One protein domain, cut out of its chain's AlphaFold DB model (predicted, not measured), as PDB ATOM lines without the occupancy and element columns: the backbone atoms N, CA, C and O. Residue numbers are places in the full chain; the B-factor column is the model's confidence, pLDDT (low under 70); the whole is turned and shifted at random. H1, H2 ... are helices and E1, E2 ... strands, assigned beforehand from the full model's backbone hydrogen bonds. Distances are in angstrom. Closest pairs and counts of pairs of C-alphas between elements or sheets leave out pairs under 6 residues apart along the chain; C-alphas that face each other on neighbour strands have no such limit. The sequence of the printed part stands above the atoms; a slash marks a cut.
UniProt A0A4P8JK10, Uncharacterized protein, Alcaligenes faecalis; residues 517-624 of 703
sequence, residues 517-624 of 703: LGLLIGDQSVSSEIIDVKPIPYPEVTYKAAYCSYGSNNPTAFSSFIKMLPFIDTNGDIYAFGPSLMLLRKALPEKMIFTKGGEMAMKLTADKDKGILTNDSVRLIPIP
ATOM      1  N   LEU A 517     240.842 313.044 306.108       91.75
ATOM      2  CA  LEU A 517     239.617 312.350 306.493       91.75
ATOM      3  C   LEU A 517     239.256 312.671 307.951       91.75
ATOM      4  O   LEU A 517     240.065 312.464 308.860       91.75
ATOM      5  N   GLY A 518     238.030 313.131 308.184       92.06
ATOM      6  CA  GLY A 518     237.443 313.273 309.513       92.06
ATOM      7  C   GLY A 518     236.955 311.928 310.036       92.06
ATOM      8  O   GLY A 518     236.255 311.209 309.330       92.06
ATOM      9  N   LEU A 519     237.315 311.574 311.269       92.44
ATOM     10  CA  LEU A 519     236.956 310.289 311.873       92.44
ATOM     11  C   LEU A 519     235.751 310.435 312.811       92.44
ATOM     12  O   LEU A 519     235.755 311.306 313.682       92.44
ATOM     13  N   LEU A 520     234.759 309.553 312.680       93.06
ATOM     14  CA  LEU A 520     233.618 309.424 313.590       93.06
ATOM     15  C   LEU A 520     233.508 308.029 314.209       93.06
ATOM     16  O   LEU A 520     233.581 307.017 313.509       93.06
ATOM     17  N   ILE A 521     233.237 308.007 315.512       92.00
ATOM     18  CA  ILE A 521     232.859 306.849 316.328       92.00
ATOM     19  C   ILE A 521     231.475 307.172 316.899       92.00
ATOM     20  O   ILE A 521     231.358 307.925 317.863       92.00
ATOM     21  N   GLY A 522     230.409 306.688 316.256       88.00
ATOM     22  CA  GLY A 522     229.054 307.164 316.556       88.00
ATOM     23  C   GLY A 522     228.908 308.664 316.268       88.00
ATOM     24  O   GLY A 522     229.020 309.077 315.106       88.00
ATOM     25  N   ASP A 523     228.669 309.451 317.319       88.88
ATOM     26  CA  ASP A 523     228.586 310.921 317.342       88.88
ATOM     27  C   ASP A 523     229.859 311.599 317.899       88.88
ATOM     28  O   ASP A 523     229.892 312.814 318.097       88.88
ATOM     29  N   GLN A 524     230.926 310.833 318.143       92.38
ATOM     30  CA  GLN A 524     232.198 311.336 318.661       92.38
ATOM     31  C   GLN A 524     233.296 311.349 317.592       92.38
ATOM     32  O   GLN A 524     233.271 310.567 316.647       92.38
ATOM     33  N   SER A 525     234.300 312.207 317.765       92.69
ATOM     34  CA  SER A 525     235.531 312.253 316.970       92.69
ATOM     35  C   SER A 525     236.765 312.291 317.873       92.69
ATOM     36  O   SER A 525     236.676 312.557 319.071       92.69
ATOM     37  N   VAL A 526     237.935 311.983 317.316       89.19
ATOM     38  CA  VAL A 526     239.177 311.802 318.077       89.19
ATOM     39  C   VAL A 526     239.838 313.150 318.349       89.19
ATOM     40  O   VAL A 526     240.197 313.877 317.426       89.19
ATOM     41  N   SER A 527     239.995 313.488 319.627       87.12
ATOM     42  CA  SER A 527     240.703 314.688 320.087       87.12
ATOM     43  C   SER A 527     242.219 314.466 320.140       87.12
ATOM     44  O   SER A 527     242.685 313.332 320.101       87.12
ATOM     45  N   SER A 528     242.992 315.541 320.305       82.12
ATOM     46  CA  SER A 528     244.450 315.487 320.509       82.12
ATOM     47  C   SER A 528     244.885 314.995 321.901       82.12
ATOM     48  O   SER A 528     246.077 314.985 322.195       82.12
ATOM     49  N   GLU A 529     243.953 314.628 322.788       87.62
ATOM     50  CA  GLU A 529     244.254 314.172 324.153       87.62
ATOM     51  C   GLU A 529     244.667 312.689 324.153       87.62
ATOM     52  O   GLU A 529     243.865 311.809 323.829       87.62
ATOM     53  N   ILE A 530     245.918 312.412 324.540       88.44
ATOM     54  CA  ILE A 530     246.456 311.054 324.703       88.44
ATOM     55  C   ILE A 530     246.084 310.521 326.091       88.44
ATOM     56  O   ILE A 530     246.411 311.131 327.108       88.44
ATOM     57  N   ILE A 531     245.431 309.360 326.124       91.31
ATOM     58  CA  ILE A 531     245.018 308.657 327.346       91.31
ATOM     59  C   ILE A 531     246.071 307.632 327.783       91.31
ATOM     60  O   ILE A 531     246.283 307.440 328.978       91.31
ATOM     61  N   ASP A 532     246.694 306.933 326.832       89.06
ATOM     62  CA  ASP A 532     247.604 305.817 327.119       89.06
ATOM     63  C   ASP A 532     248.631 305.636 325.994       89.06
ATOM     64  O   ASP A 532     248.320 305.868 324.822       89.06
ATOM     65  N   VAL A 533     249.839 305.189 326.345       88.31
ATOM     66  CA  VAL A 533     250.927 304.869 325.408       88.31
ATOM     67  C   VAL A 533     251.551 303.539 325.817       88.31
ATOM     68  O   VAL A 533     252.115 303.416 326.905       88.31
ATOM     69  N   LYS A 534     251.505 302.545 324.928       87.25
ATOM     70  CA  LYS A 534     252.104 301.222 325.151       87.25
ATOM     71  C   LYS A 534     253.289 301.022 324.215       87.25
ATOM     72  O   LYS A 534     253.086 301.009 323.010       87.25
ATOM     73  N   PRO A 535     254.517 300.846 324.721       75.44
ATOM     74  CA  PRO A 535     255.705 300.849 323.865       75.44
ATOM     75  C   PRO A 535     256.055 299.500 323.199       75.44
ATOM     76  O   PRO A 535     256.849 299.501 322.264       75.44
ATOM     77  N   ILE A 536     255.539 298.349 323.668       76.31
ATOM     78  CA  ILE A 536     256.021 296.994 323.289       76.31
ATOM     79  C   ILE A 536     254.845 295.986 323.301       76.31
ATOM     80  O   ILE A 536     253.999 296.112 324.191       76.31
ATOM     81  N   PRO A 537     254.764 294.964 322.407       66.56
ATOM     82  CA  PRO A 537     255.676 294.609 321.300       66.56
ATOM     83  C   PRO A 537     255.546 295.494 320.058       66.56
ATOM     84  O   PRO A 537     256.491 295.579 319.279       66.56
ATOM     85  N   TYR A 538     254.430 296.209 319.924       75.44
ATOM     86  CA  TYR A 538     254.228 297.246 318.921       75.44
ATOM     87  C   TYR A 538     253.805 298.527 319.639       75.44
ATOM     88  O   TYR A 538     252.891 298.458 320.463       75.44
ATOM     89  N   PRO A 539     254.433 299.679 319.355       85.19
ATOM     90  CA  PRO A 539     253.983 300.952 319.892       85.19
ATOM     91  C   PRO A 539     252.499 301.194 319.590       85.19
ATOM     92  O   PRO A 539     252.079 301.115 318.432       85.19
ATOM     93  N   GLU A 540     251.717 301.492 320.623       89.69
ATOM     94  CA  GLU A 540     250.313 301.882 320.542       89.69
ATOM     95  C   GLU A 540     250.083 303.187 321.293       89.69
ATOM     96  O   GLU A 540     250.649 303.410 322.366       89.69
ATOM     97  N   VAL A 541     249.196 304.020 320.757       89.75
ATOM     98  CA  VAL A 541     248.748 305.253 321.406       89.75
ATOM     99  C   VAL A 541     247.228 305.263 321.419       89.75
ATOM    100  O   VAL A 541     246.583 304.992 320.405       89.75
ATOM    101  N   THR A 542     246.652 305.552 322.581       91.31
ATOM    102  CA  THR A 542     245.207 305.688 322.758       91.31
ATOM    103  C   THR A 542     244.858 307.157 322.891       91.31
ATOM    104  O   THR A 542     245.323 307.818 323.815       91.31
ATOM    105  N   TYR A 543     243.993 307.641 322.010       91.31
ATOM    106  CA  TYR A 543     243.447 308.990 322.042       91.31
ATOM    107  C   TYR A 543     242.014 308.989 322.559       91.31
ATOM    108  O   TYR A 543     241.262 308.030 322.352       91.31
ATOM    109  N   LYS A 544     241.626 310.085 323.203       92.56
ATOM    110  CA  LYS A 544     240.263 310.314 323.679       92.56
ATOM    111  C   LYS A 544     239.340 310.739 322.549       92.56
ATOM    112  O   LYS A 544     239.698 311.614 321.754       92.56
ATOM    113  N   ALA A 545     238.141 310.172 322.521       91.88
ATOM    114  CA  ALA A 545     237.059 310.651 321.678       91.88
ATOM    115  C   ALA A 545     236.187 311.664 322.439       91.88
ATOM    116  O   ALA A 545     236.016 311.578 323.655       91.88
ATOM    117  N   ALA A 546     235.679 312.661 321.725       92.12
ATOM    118  CA  ALA A 546     234.788 313.683 322.255       92.12
ATOM    119  C   ALA A 546     233.675 313.976 321.247       92.12
ATOM    120  O   ALA A 546     233.835 313.736 320.053       92.12
ATOM    121  N   TYR A 547     232.547 314.491 321.734       92.25
ATOM    122  CA  TYR A 547     231.384 314.804 320.904       92.25
ATOM    123  C   TYR A 547     231.751 315.688 319.703       92.25
ATOM    124  O   TYR A 547     232.371 316.740 319.871       92.25
ATOM    125  N   CYS A 548     231.337 315.270 318.509       91.06
ATOM    126  CA  CYS A 548     231.536 315.989 317.259       91.06
ATOM    127  C   CYS A 548     230.177 316.406 316.697       91.06
ATOM    128  O   CYS A 548     229.300 315.578 316.468       91.06
ATOM    129  N   SER A 549     230.008 317.695 316.409       89.00
ATOM    130  CA  SER A 549     228.754 318.261 315.899       89.00
ATOM    131  C   SER A 549     228.484 317.951 314.416       89.00
ATOM    132  O   SER A 549     227.716 318.661 313.764       89.00
ATOM    133  N   TYR A 550     229.100 316.902 313.859       88.88
ATOM    134  CA  TYR A 550     228.877 316.475 312.480       88.88
ATOM    135  C   TYR A 550     227.470 315.872 312.326       88.88
ATOM    136  O   TYR A 550     227.260 314.666 312.441       88.88
ATOM    137  N   GLY A 551     226.488 316.736 312.066       66.31
ATOM    138  CA  GLY A 551     225.067 316.400 311.945       66.31
ATOM    139  C   GLY A 551     224.613 315.923 310.561       66.31
ATOM    140  O   GLY A 551     223.415 315.979 310.300       66.31
ATOM    141  N   SER A 552     225.529 315.428 309.712       62.47
ATOM    142  CA  SER A 552     225.353 315.058 308.284       62.47
ATOM    143  C   SER A 552     225.548 316.236 307.312       62.47
ATOM    144  O   SER A 552     224.572 316.811 306.852       62.47
ATOM    145  N   ASN A 553     226.811 316.567 306.989       72.94
ATOM    146  CA  ASN A 553     227.266 317.544 305.966       72.94
ATOM    147  C   ASN A 553     227.805 318.891 306.476       72.94
ATOM    148  O   ASN A 553     227.818 319.867 305.733       72.94
ATOM    149  N   ASN A 554     228.321 318.960 307.707       86.75
ATOM    150  CA  ASN A 554     229.134 320.105 308.132       86.75
ATOM    151  C   ASN A 554     230.583 319.680 308.430       86.75
ATOM    152  O   ASN A 554     230.914 319.430 309.593       86.75
ATOM    153  N   PRO A 555     231.463 319.585 307.413       89.44
ATOM    154  CA  PRO A 555     232.848 319.157 307.610       89.44
ATOM    155  C   PRO A 555     233.665 320.098 308.515       89.44
ATOM    156  O   PRO A 555     234.659 319.672 309.102       89.44
ATOM    157  N   THR A 556     233.222 321.346 308.721       90.12
ATOM    158  CA  THR A 556     233.832 322.288 309.675       90.12
ATOM    159  C   THR A 556     233.825 321.767 311.115       90.12
ATOM    160  O   THR A 556     234.694 322.140 311.910       90.12
ATOM    161  N   ALA A 557     232.906 320.854 311.457       91.75
ATOM    162  CA  ALA A 557     232.864 320.200 312.766       91.75
ATOM    163  C   ALA A 557     234.179 319.475 313.112       91.75
ATOM    164  O   ALA A 557     234.507 319.334 314.287       91.75
ATOM    165  N   PHE A 558     234.969 319.076 312.108       91.12
ATOM    166  CA  PHE A 558     236.260 318.426 312.316       91.12
ATOM    167  C   PHE A 558     237.408 319.392 312.621       91.12
ATOM    168  O   PHE A 558     238.499 318.920 312.924       91.12
ATOM    169  N   SER A 559     237.208 320.715 312.585       87.25
ATOM    170  CA  SER A 559     238.282 321.723 312.669       87.25
ATOM    171  C   SER A 559     239.260 321.517 313.835       87.25
ATOM    172  O   SER A 559     240.471 321.603 313.626       87.25
ATOM    173  N   SER A 560     238.771 321.130 315.016       84.94
ATOM    174  CA  SER A 560     239.578 320.891 316.222       84.94
ATOM    175  C   SER A 560     240.014 319.438 316.456       84.94
ATOM    176  O   SER A 560     240.760 319.185 317.402       84.94
ATOM    177  N   PHE A 561     239.539 318.486 315.651       88.31
ATOM    178  CA  PHE A 561     239.779 317.050 315.841       88.31
ATOM    179  C   PHE A 561     240.996 316.548 315.066       88.31
ATOM    180  O   PHE A 561     241.598 317.273 314.283       88.31
ATOM    181  N   ILE A 562     241.379 315.301 315.276       85.69
ATOM    182  CA  ILE A 562     242.441 314.651 314.519       85.69
ATOM    183  C   ILE A 562     241.929 314.239 313.132       85.69
ATOM    184  O   ILE A 562     240.797 313.778 312.984       85.69
ATOM    185  N   LYS A 563     242.777 314.424 312.116       86.81
ATOM    186  CA  LYS A 563     242.509 314.053 310.718       86.81
ATOM    187  C   LYS A 563     243.280 312.780 310.396       86.81
ATOM    188  O   LYS A 563     244.180 312.406 311.144       86.81
ATOM    189  N   MET A 564     242.919 312.113 309.312       87.25
ATOM    190  CA  MET A 564     243.554 310.876 308.866       87.25
ATOM    191  C   MET A 564     243.882 310.954 307.375       87.25
ATOM    192  O   MET A 564     243.202 311.651 306.623       87.25
ATOM    193  N   LEU A 565     244.885 310.201 306.936       87.31
ATOM    194  CA  LEU A 565     245.186 309.972 305.528       87.31
ATOM    195  C   LEU A 565     244.775 308.560 305.112       87.31
ATOM    196  O   LEU A 565     245.020 307.620 305.874       87.31
ATOM    197  N   PRO A 566     244.183 308.389 303.917       92.06
ATOM    198  CA  PRO A 566     243.991 307.069 303.340       92.06
ATOM    199  C   PRO A 566     245.333 306.491 302.874       92.06
ATOM    200  O   PRO A 566     246.216 307.214 302.419       92.06
ATOM    201  N   PHE A 567     245.461 305.173 302.952       90.56
ATOM    202  CA  PHE A 567     246.542 304.386 302.365       90.56
ATOM    203  C   PHE A 567     245.923 303.191 301.641       90.56
ATOM    204  O   PHE A 567     245.073 302.510 302.216       90.56
ATOM    205  N   ILE A 568     246.331 302.952 300.394       95.00
ATOM    206  CA  ILE A 568     245.824 301.860 299.556       95.00
ATOM    207  C   ILE A 568     246.990 300.910 299.247       95.00
ATOM    208  O   ILE A 568     248.083 301.360 298.899       95.00
ATOM    209  N   ASP A 569     246.808 299.603 299.386       92.56
ATOM    210  CA  ASP A 569     247.830 298.637 298.965       92.56
ATOM    211  C   ASP A 569     247.594 298.128 297.531       92.56
ATOM    212  O   ASP A 569     246.626 298.497 296.864       92.56
ATOM    213  N   THR A 570     248.483 297.275 297.017       92.31
ATOM    214  CA  THR A 570     248.355 296.783 295.633       92.31
ATOM    215  C   THR A 570     247.200 295.801 295.409       92.31
ATOM    216  O   THR A 570     246.895 295.498 294.256       92.31
ATOM    217  N   ASN A 571     246.526 295.330 296.461       91.75
ATOM    218  CA  ASN A 571     245.291 294.552 296.345       91.75
ATOM    219  C   ASN A 571     244.033 295.438 296.378       91.75
ATOM    220  O   ASN A 571     242.928 294.915 296.234       91.75
ATOM    221  N   GLY A 572     244.187 296.753 296.563       89.38
ATOM    222  CA  GLY A 572     243.074 297.679 296.767       89.38
ATOM    223  C   GLY A 572     242.579 297.719 298.214       89.38
ATOM    224  O   GLY A 572     241.519 298.290 298.481       89.38
ATOM    225  N   ASP A 573     243.321 297.138 299.162       93.88
ATOM    226  CA  ASP A 573     242.961 297.200 300.573       93.88
ATOM    227  C   ASP A 573     243.210 298.604 301.117       93.88
ATOM    228  O   ASP A 573     244.274 299.187 300.909       93.88
ATOM    229  N   ILE A 574     242.227 299.138 301.846       95.25
ATOM    230  CA  ILE A 574     242.253 300.514 302.339       95.25
ATOM    231  C   ILE A 574     242.526 300.519 303.837       95.25
ATOM    232  O   ILE A 574     241.830 299.870 304.623       95.25
ATOM    233  N   TYR A 575     243.494 301.327 304.238       94.44
ATOM    234  CA  TYR A 575     243.821 301.627 305.621       94.44
ATOM    235  C   TYR A 575     243.799 303.139 305.822       94.44
ATOM    236  O   TYR A 575     243.812 303.919 304.869       94.44
ATOM    237  N   ALA A 576     243.772 303.564 307.078       92.50
ATOM    238  CA  ALA A 576     243.964 304.961 307.424       92.50
ATOM    239  C   ALA A 576     245.105 305.090 308.422       92.50
ATOM    240  O   ALA A 576     245.222 304.297 309.361       92.50
ATOM    241  N   PHE A 577     245.927 306.112 308.239       88.56
ATOM    242  CA  PHE A 577     246.978 306.468 309.179       88.56
ATOM    243  C   PHE A 577     246.818 307.917 309.614       88.56
ATOM    244  O   PHE A 577     246.251 308.748 308.907       88.56
ATOM    245  N   GLY A 578     247.238 308.196 310.836       75.06
ATOM    246  CA  GLY A 578     247.011 309.479 311.476       75.06
ATOM    247  C   GLY A 578     248.017 309.730 312.586       75.06
ATOM    248  O   GLY A 578     249.157 309.280 312.465       75.06
ATOM    249  N   PRO A 579     247.630 310.483 313.627       63.31
ATOM    250  CA  PRO A 579     248.531 311.214 314.514       63.31
ATOM    251  C   PRO A 579     249.663 310.319 315.025       63.31
ATOM    252  O   PRO A 579     249.487 309.116 315.241       63.31
ATOM    253  N   SER A 580     250.845 310.911 315.188       58.31
ATOM    254  CA  SER A 580     252.087 310.219 315.555       58.31
ATOM    255  C   SER A 580     252.594 309.206 314.517       58.31
ATOM    256  O   SER A 580     253.398 308.327 314.846       58.31
ATOM    257  N   LEU A 581     252.174 309.347 313.252       71.81
ATOM    258  CA  LEU A 581     252.614 308.508 312.137       71.81
ATOM    259  C   LEU A 581     252.223 307.029 312.338       71.81
ATOM    260  O   LEU A 581     253.040 306.123 312.160       71.81
ATOM    261  N   MET A 582     250.999 306.778 312.809       86.38
ATOM    262  CA  MET A 582     250.519 305.445 313.197       86.38
ATOM    263  C   MET A 582     249.270 305.033 312.420       86.38
ATOM    264  O   MET A 582     248.472 305.872 312.003       86.38
ATOM    265  N   LEU A 583     249.074 303.723 312.273       90.81
ATOM    266  CA  LEU A 583     247.886 303.141 311.654       90.81
ATOM    267  C   LEU A 583     246.710 303.144 312.618       90.81
ATOM    268  O   LEU A 583     246.858 302.909 313.821       90.81
ATOM    269  N   LEU A 584     245.523 303.356 312.062       91.81
ATOM    270  CA  LEU A 584     244.272 303.168 312.771       91.81
ATOM    271  C   LEU A 584     244.126 301.696 313.166       91.81
ATOM    272  O   LEU A 584     244.230 300.828 312.307       91.81
ATOM    273  N   ARG A 585     243.882 301.397 314.448       91.94
ATOM    274  CA  ARG A 585     243.797 300.008 314.938       91.94
ATOM    275  C   ARG A 585     242.408 299.620 315.411       91.94
ATOM    276  O   ARG A 585     241.839 298.643 314.940       91.94
ATOM    277  N   LYS A 586     241.881 300.322 316.419       90.88
ATOM    278  CA  LYS A 586     240.661 299.885 317.113       90.88
ATOM    279  C   LYS A 586     239.883 301.052 317.693       90.88
ATOM    280  O   LYS A 586     240.452 301.873 318.408       90.88
ATOM    281  N   ALA A 587     238.581 301.059 317.431       90.50
ATOM    282  CA  ALA A 587     237.638 301.993 318.024       90.50
ATOM    283  C   ALA A 587     236.977 301.393 319.263       90.50
ATOM    284  O   ALA A 587     236.678 300.198 319.327       90.50
ATOM    285  N   LEU A 588     236.769 302.243 320.258       88.69
ATOM    286  CA  LEU A 588     236.045 301.977 321.492       88.69
ATOM    287  C   LEU A 588     235.127 303.186 321.760       88.69
ATOM    288  O   LEU A 588     235.437 304.273 321.275       88.69
ATOM    289  N   PRO A 589     234.046 303.045 322.552       82.62
ATOM    290  CA  PRO A 589     233.005 304.074 322.679       82.62
ATOM    291  C   PRO A 589     233.478 305.498 323.007       82.62
ATOM    292  O   PRO A 589     232.804 306.439 322.628       82.62
ATOM    293  N   GLU A 590     234.621 305.659 323.683       86.75
ATOM    294  CA  GLU A 590     235.175 306.969 324.079       86.75
ATOM    295  C   GLU A 590     236.667 307.122 323.729       86.75
ATOM    296  O   GLU A 590     237.367 307.995 324.253       86.75
ATOM    297  N   LYS A 591     237.221 306.221 322.908       90.94
ATOM    298  CA  LYS A 591     238.667 306.183 322.646       90.94
ATOM    299  C   LYS A 591     239.019 305.506 321.330       90.94
ATOM    300  O   LYS A 591     238.386 304.533 320.928       90.94
ATOM    301  N   MET A 592     240.097 305.977 320.712       92.44
ATOM    302  CA  MET A 592     240.664 305.396 319.499       92.44
ATOM    303  C   MET A 592     242.101 304.956 319.737       92.44
ATOM    304  O   MET A 592     242.900 305.710 320.287       92.44
ATOM    305  N   ILE A 593     242.426 303.734 319.326       91.94
ATOM    306  CA  ILE A 593     243.766 303.161 319.449       91.94
ATOM    307  C   ILE A 593     244.438 303.179 318.078       91.94
ATOM    308  O   ILE A 593     243.848 302.746 317.082       91.94
ATOM    309  N   PHE A 594     245.687 303.628 318.065       91.44
ATOM    310  CA  PHE A 594     246.584 303.660 316.917       91.44
ATOM    311  C   PHE A 594     247.797 302.779 317.187       91.44
ATOM    312  O   PHE A 594     248.131 302.533 318.347       91.44
ATOM    313  N   THR A 595     248.448 302.282 316.138       90.50
ATOM    314  CA  THR A 595     249.574 301.353 316.277       90.50
ATOM    315  C   THR A 595     250.633 301.509 315.191       90.50
ATOM    316  O   THR A 595     250.348 301.942 314.076       90.50
ATOM    317  N   LYS A 596     251.865 301.108 315.511       87.19
ATOM    318  CA  LYS A 596     252.932 300.846 314.531       87.19
ATOM    319  C   LYS A 596     252.948 299.390 314.028       87.19
ATOM    320  O   LYS A 596     253.688 299.100 313.095       87.19
ATOM    321  N   GLY A 597     252.182 298.483 314.647       86.00
ATOM    322  CA  GLY A 597     252.051 297.081 314.231       86.00
ATOM    323  C   GLY A 597     251.010 296.934 313.130       86.00
ATOM    324  O   GLY A 597     249.810 296.916 313.409       86.00
ATOM    325  N   GLY A 598     251.463 296.897 311.879       82.12
ATOM    326  CA  GLY A 598     250.584 296.947 310.713       82.12
ATOM    327  C   GLY A 598     249.621 295.765 310.607       82.12
ATOM    328  O   GLY A 598     248.473 295.946 310.216       82.12
ATOM    329  N   GLU A 599     250.017 294.581 311.068       83.62
ATOM    330  CA  GLU A 599     249.172 293.380 311.086       83.62
ATOM    331  C   GLU A 599     247.930 293.507 311.983       83.62
ATOM    332  O   GLU A 599     246.983 292.733 311.856       83.62
ATOM    333  N   MET A 600     247.915 294.491 312.885       87.19
ATOM    334  CA  MET A 600     246.766 294.800 313.736       87.19
ATOM    335  C   MET A 600     245.906 295.946 313.191       87.19
ATOM    336  O   MET A 600     244.921 296.311 313.835       87.19
ATOM    337  N   ALA A 601     246.286 296.559 312.069       90.75
ATOM    338  CA  ALA A 601     245.613 297.734 311.542       90.75
ATOM    339  C   ALA A 601     244.179 297.432 311.087       90.75
ATOM    340  O   ALA A 601     243.841 296.351 310.606       90.75
ATOM    341  N   MET A 602     243.323 298.436 311.237       92.56
ATOM    342  CA  MET A 602     241.937 298.396 310.813       92.56
ATOM    343  C   MET A 602     241.863 298.546 309.297       92.56
ATOM    344  O   MET A 602     242.172 299.607 308.754       92.56
ATOM    345  N   LYS A 603     241.389 297.491 308.636       93.69
ATOM    346  CA  LYS A 603     241.010 297.530 307.227       93.69
ATOM    347  C   LYS A 603     239.643 298.198 307.062       93.69
ATOM    348  O   LYS A 603     238.716 297.945 307.841       93.69
ATOM    349  N   LEU A 604     239.539 299.054 306.054       95.94
ATOM    350  CA  LEU A 604     238.369 299.862 305.729       95.94
ATOM    351  C   LEU A 604     237.757 299.405 304.403       95.94
ATOM    352  O   LEU A 604     238.426 298.827 303.547       95.94
ATOM    353  N   THR A 605     236.479 299.704 304.224       95.69
ATOM    354  CA  THR A 605     235.732 299.507 302.981       95.69
ATOM    355  C   THR A 605     235.196 300.850 302.503       95.69
ATOM    356  O   THR A 605     234.788 301.686 303.312       95.69
ATOM    357  N   ALA A 606     235.215 301.072 301.190       95.62
ATOM    358  CA  ALA A 606     234.627 302.254 300.579       95.62
ATOM    359  C   ALA A 606     233.112 302.075 300.402       95.62
ATOM    360  O   ALA A 606     232.670 301.176 299.689       95.62
ATOM    361  N   ASP A 607     232.326 302.950 301.025       94.38
ATOM    362  CA  ASP A 607     230.896 303.118 300.755       94.38
ATOM    363  C   ASP A 607     230.764 304.254 299.732       94.38
ATOM    364  O   ASP A 607     230.805 305.436 300.089       94.38
ATOM    365  N   LYS A 608     230.707 303.887 298.443       90.56
ATOM    366  CA  LYS A 608     230.679 304.845 297.325       90.56
ATOM    367  C   LYS A 608     229.393 305.675 297.311       90.56
ATOM    368  O   LYS A 608     229.468 306.858 297.006       90.56
ATOM    369  N   ASP A 609     228.265 305.095 297.724       89.44
ATOM    370  CA  ASP A 609     226.968 305.784 297.773       89.44
ATOM    371  C   ASP A 609     226.968 306.915 298.806       89.44
ATOM    372  O   ASP A 609     226.364 307.966 298.599       89.44
ATOM    373  N   LYS A 610     227.658 306.710 299.935       89.50
ATOM    374  CA  LYS A 610     227.794 307.729 300.987       89.50
ATOM    375  C   LYS A 610     229.056 308.583 300.867       89.50
ATOM    376  O   LYS A 610     229.193 309.533 301.635       89.50
ATOM    377  N   GLY A 611     229.984 308.237 299.975       91.69
ATOM    378  CA  GLY A 611     231.267 308.925 299.823       91.69
ATOM    379  C   GLY A 611     232.160 308.850 301.068       91.69
ATOM    380  O   GLY A 611     232.803 309.839 301.423       91.69
ATOM    381  N   ILE A 612     232.171 307.713 301.776       93.88
ATOM    382  CA  ILE A 612     232.945 307.534 303.018       93.88
ATOM    383  C   ILE A 612     233.753 306.236 303.018       93.88
ATOM    384  O   ILE A 612     233.413 305.260 302.351       93.88
ATOM    385  N   LEU A 613     234.793 306.193 303.851       96.19
ATOM    386  CA  LEU A 613     235.421 304.938 304.260       96.19
ATOM    387  C   LEU A 613     234.821 304.476 305.589       96.19
ATOM    388  O   LEU A 613     234.581 305.280 306.490       96.19
ATOM    389  N   THR A 614     234.582 303.179 305.745       94.81
ATOM    390  CA  THR A 614     234.007 302.639 306.977       94.81
ATOM    391  C   THR A 614     234.540 301.254 307.303       94.81
ATOM    392  O   THR A 614     234.956 300.480 306.447       94.81
ATOM    393  N   ASN A 615     234.534 300.964 308.588       90.56
ATOM    394  CA  ASN A 615     234.520 299.635 309.175       90.56
ATOM    395  C   ASN A 615     233.373 299.723 310.189       90.56
ATOM    396  O   ASN A 615     233.236 300.795 310.758       90.56
ATOM    397  N   ASP A 616     232.547 298.705 310.430       84.69
ATOM    398  CA  ASP A 616     231.282 298.809 311.203       84.69
ATOM    399  C   ASP A 616     231.327 299.648 312.511       84.69
ATOM    400  O   ASP A 616     230.301 300.123 312.995       84.69
ATOM    401  N   SER A 617     232.516 299.848 313.093       88.25
ATOM    402  CA  SER A 617     232.779 300.690 314.270       88.25
ATOM    403  C   SER A 617     233.135 302.172 314.009       88.25
ATOM    404  O   SER A 617     233.057 302.974 314.940       88.25
ATOM    405  N   VAL A 618     233.574 302.559 312.805       92.69
ATOM    406  CA  VAL A 618     234.043 303.914 312.455       92.69
ATOM    407  C   VAL A 618     233.588 304.372 311.071       92.69
ATOM    408  O   VAL A 618     233.418 303.582 310.141       92.69
ATOM    409  N   ARG A 619     233.471 305.690 310.905       94.44
ATOM    410  CA  ARG A 619     233.282 306.348 309.604       94.44
ATOM    411  C   ARG A 619     234.382 307.379 309.389       94.44
ATOM    412  O   ARG A 619     234.711 308.125 310.305       94.44
ATOM    413  N   LEU A 620     234.932 307.420 308.188       94.69
ATOM    414  CA  LEU A 620     235.975 308.339 307.751       94.69
ATOM    415  C   LEU A 620     235.438 309.143 306.570       94.69
ATOM    416  O   LEU A 620     235.084 308.580 305.535       94.69
ATOM    417  N   ILE A 621     235.348 310.453 306.762       94.19
ATOM    418  CA  ILE A 621     234.658 311.387 305.872       94.19
ATOM    419  C   ILE A 621     235.698 312.287 305.197       94.19
ATOM    420  O   ILE A 621     236.435 312.963 305.915       94.19
ATOM    421  N   PRO A 622     235.773 312.331 303.857       92.69
ATOM    422  CA  PRO A 622     236.588 313.306 303.133       92.69
ATOM    423  C   PRO A 622     236.231 314.749 303.503       92.69
ATOM    424  O   PRO A 622     235.054 315.103 303.580       92.69
ATOM    425  N   ILE A 623     237.246 315.578 303.749       90.69
ATOM    426  CA  ILE A 623     237.070 316.984 304.120       90.69
ATOM    427  C   ILE A 623     237.614 317.895 303.003       90.69
ATOM    428  O   ILE A 623     238.834 317.937 302.816       90.69
ATOM    429  N   PRO A 624     236.755 318.676 302.319       87.19
ATOM    430  CA  PRO A 624     237.183 319.621 301.285       87.19
ATOM    431  C   PRO A 624     237.801 320.893 301.887       87.19
ATOM    432  O   PRO A 624     237.507 321.248 303.034       87.19
TER     433      PRO A 624
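What this domain is: This is residues 517 to 624 of the 703 residues of an uncharacterized protein of Alcaligenes faecalis (UniProt A0A4P8JK10). Look for one long, strongly twisted sheet of ten strands, folded back on itself so that two leaves face each other: E2, E3, E7, E6 and E5 make one leaf, E1, E10, E9 and E8 the other, with E4 as the hinge between them. A single short helix, H1, packs on the sheet over E1, and the long hairpin of E2 and E3 is at one edge of the sheet. The printed part has 108 residues, and along the chain the named elements come as E1, E2, E3, H1, E4, E5, E6, E7, E8, E9, E10. The sheet runs in the order E2, E3, E7, E6, E5, E4, E1, E10, E9, E8, its neighbour pairs antiparallel but for E6 and E5, which meet only at a point; the class is mostly strand. The whole is compact, with a radius of gyration of the C-alphas of 13.2 A, and the C-alphas span 39 by 34 by 21 A.

Where its parts are: Start at the edge of the sheet with E2, residues 524 to 534: find C-alpha 524 at (232.198, 311.336, 318.661) and go 23.3 A to C-alpha 534, passing a bend of 78 degrees at residue 528. Beside it runs E3, residues 540 to 547, 22.9 A long. Next across the sheet come E7, residues 591 to 595, 13.5 A, and E6, residues 582 to 588, 17.0 A. Then look for E5, residues 574 to 578, 13.7 A, and E4, residues 563 to 568, 16.9 A. E1, residues 517 to 520, begins the printed part at C-alpha 517, (239.617, 312.350, 306.493). E10, residues 618 to 622, is 13.5 A long and ends at C-alpha 622, (236.588, 313.306, 303.133). Last across the sheet come E9, residues 612 to 615, 10.1 A, and E8, residues 605 to 607, 6.4 A. H1 is residues 555 to 558.

How they stand to each other: Begin at edge strand E2, which forms a hairpin with E3; look there for N 525 and O 546, 2.8 A apart. E3 and E7 are antiparallel at 152 degrees, with N 543 and O 592 at 2.8 A. E7 and E6 form a hairpin, with N 583 and O 595 at 2.8 A. E6 and E5 meet only at a point, where C-alphas 583 and 577 face each other at 4.2 A. E5 and E4 form a hairpin, with N 567 and O 575 at 2.8 A. At E4 the pairing is staggered: its residues 563 to 564 pair with E1, N 517 to O 564 being 2.8 A, and its residues 565 to 568 pair with E5. E1 and E10 are antiparallel at 150 degrees, with N 518 and O 621 at 2.8 A. E8, E9 and E10 form a meander, each strand the antiparallel neighbour of the one before; N 618 and O 615 are 2.7 A apart, N 605 and O 614 2.8 A. Between the two leaves 53 pairs of C-alphas are within 11 A. Also look where E2 comes near E1: the closest C-alphas, of Leu 519 and Ser 525, are 5.6 A apart. H1 is on the sheet at a height over the sheet of 8.1 A and only just over E1, on which 3 of its 4 C-alphas fall. H1 is too short for any O i to N i+4 pair inside it, and its one O i to N i+3 pair is within hydrogen-bond range. E1 and E3 are apart, for instance.

The domain as a whole: The two C-alphas farthest apart, of Ile 536 and Asp 609, are 39.7 A apart. The printed part has no cut. No link is long; those from E3 to H1 and from E7 to E8 are short, the others tight. The mean pLDDT of the printed part is 88.2, and you will find values under 70 at residue 537, residues 551 to 552 and residues 579 to 580 of this model.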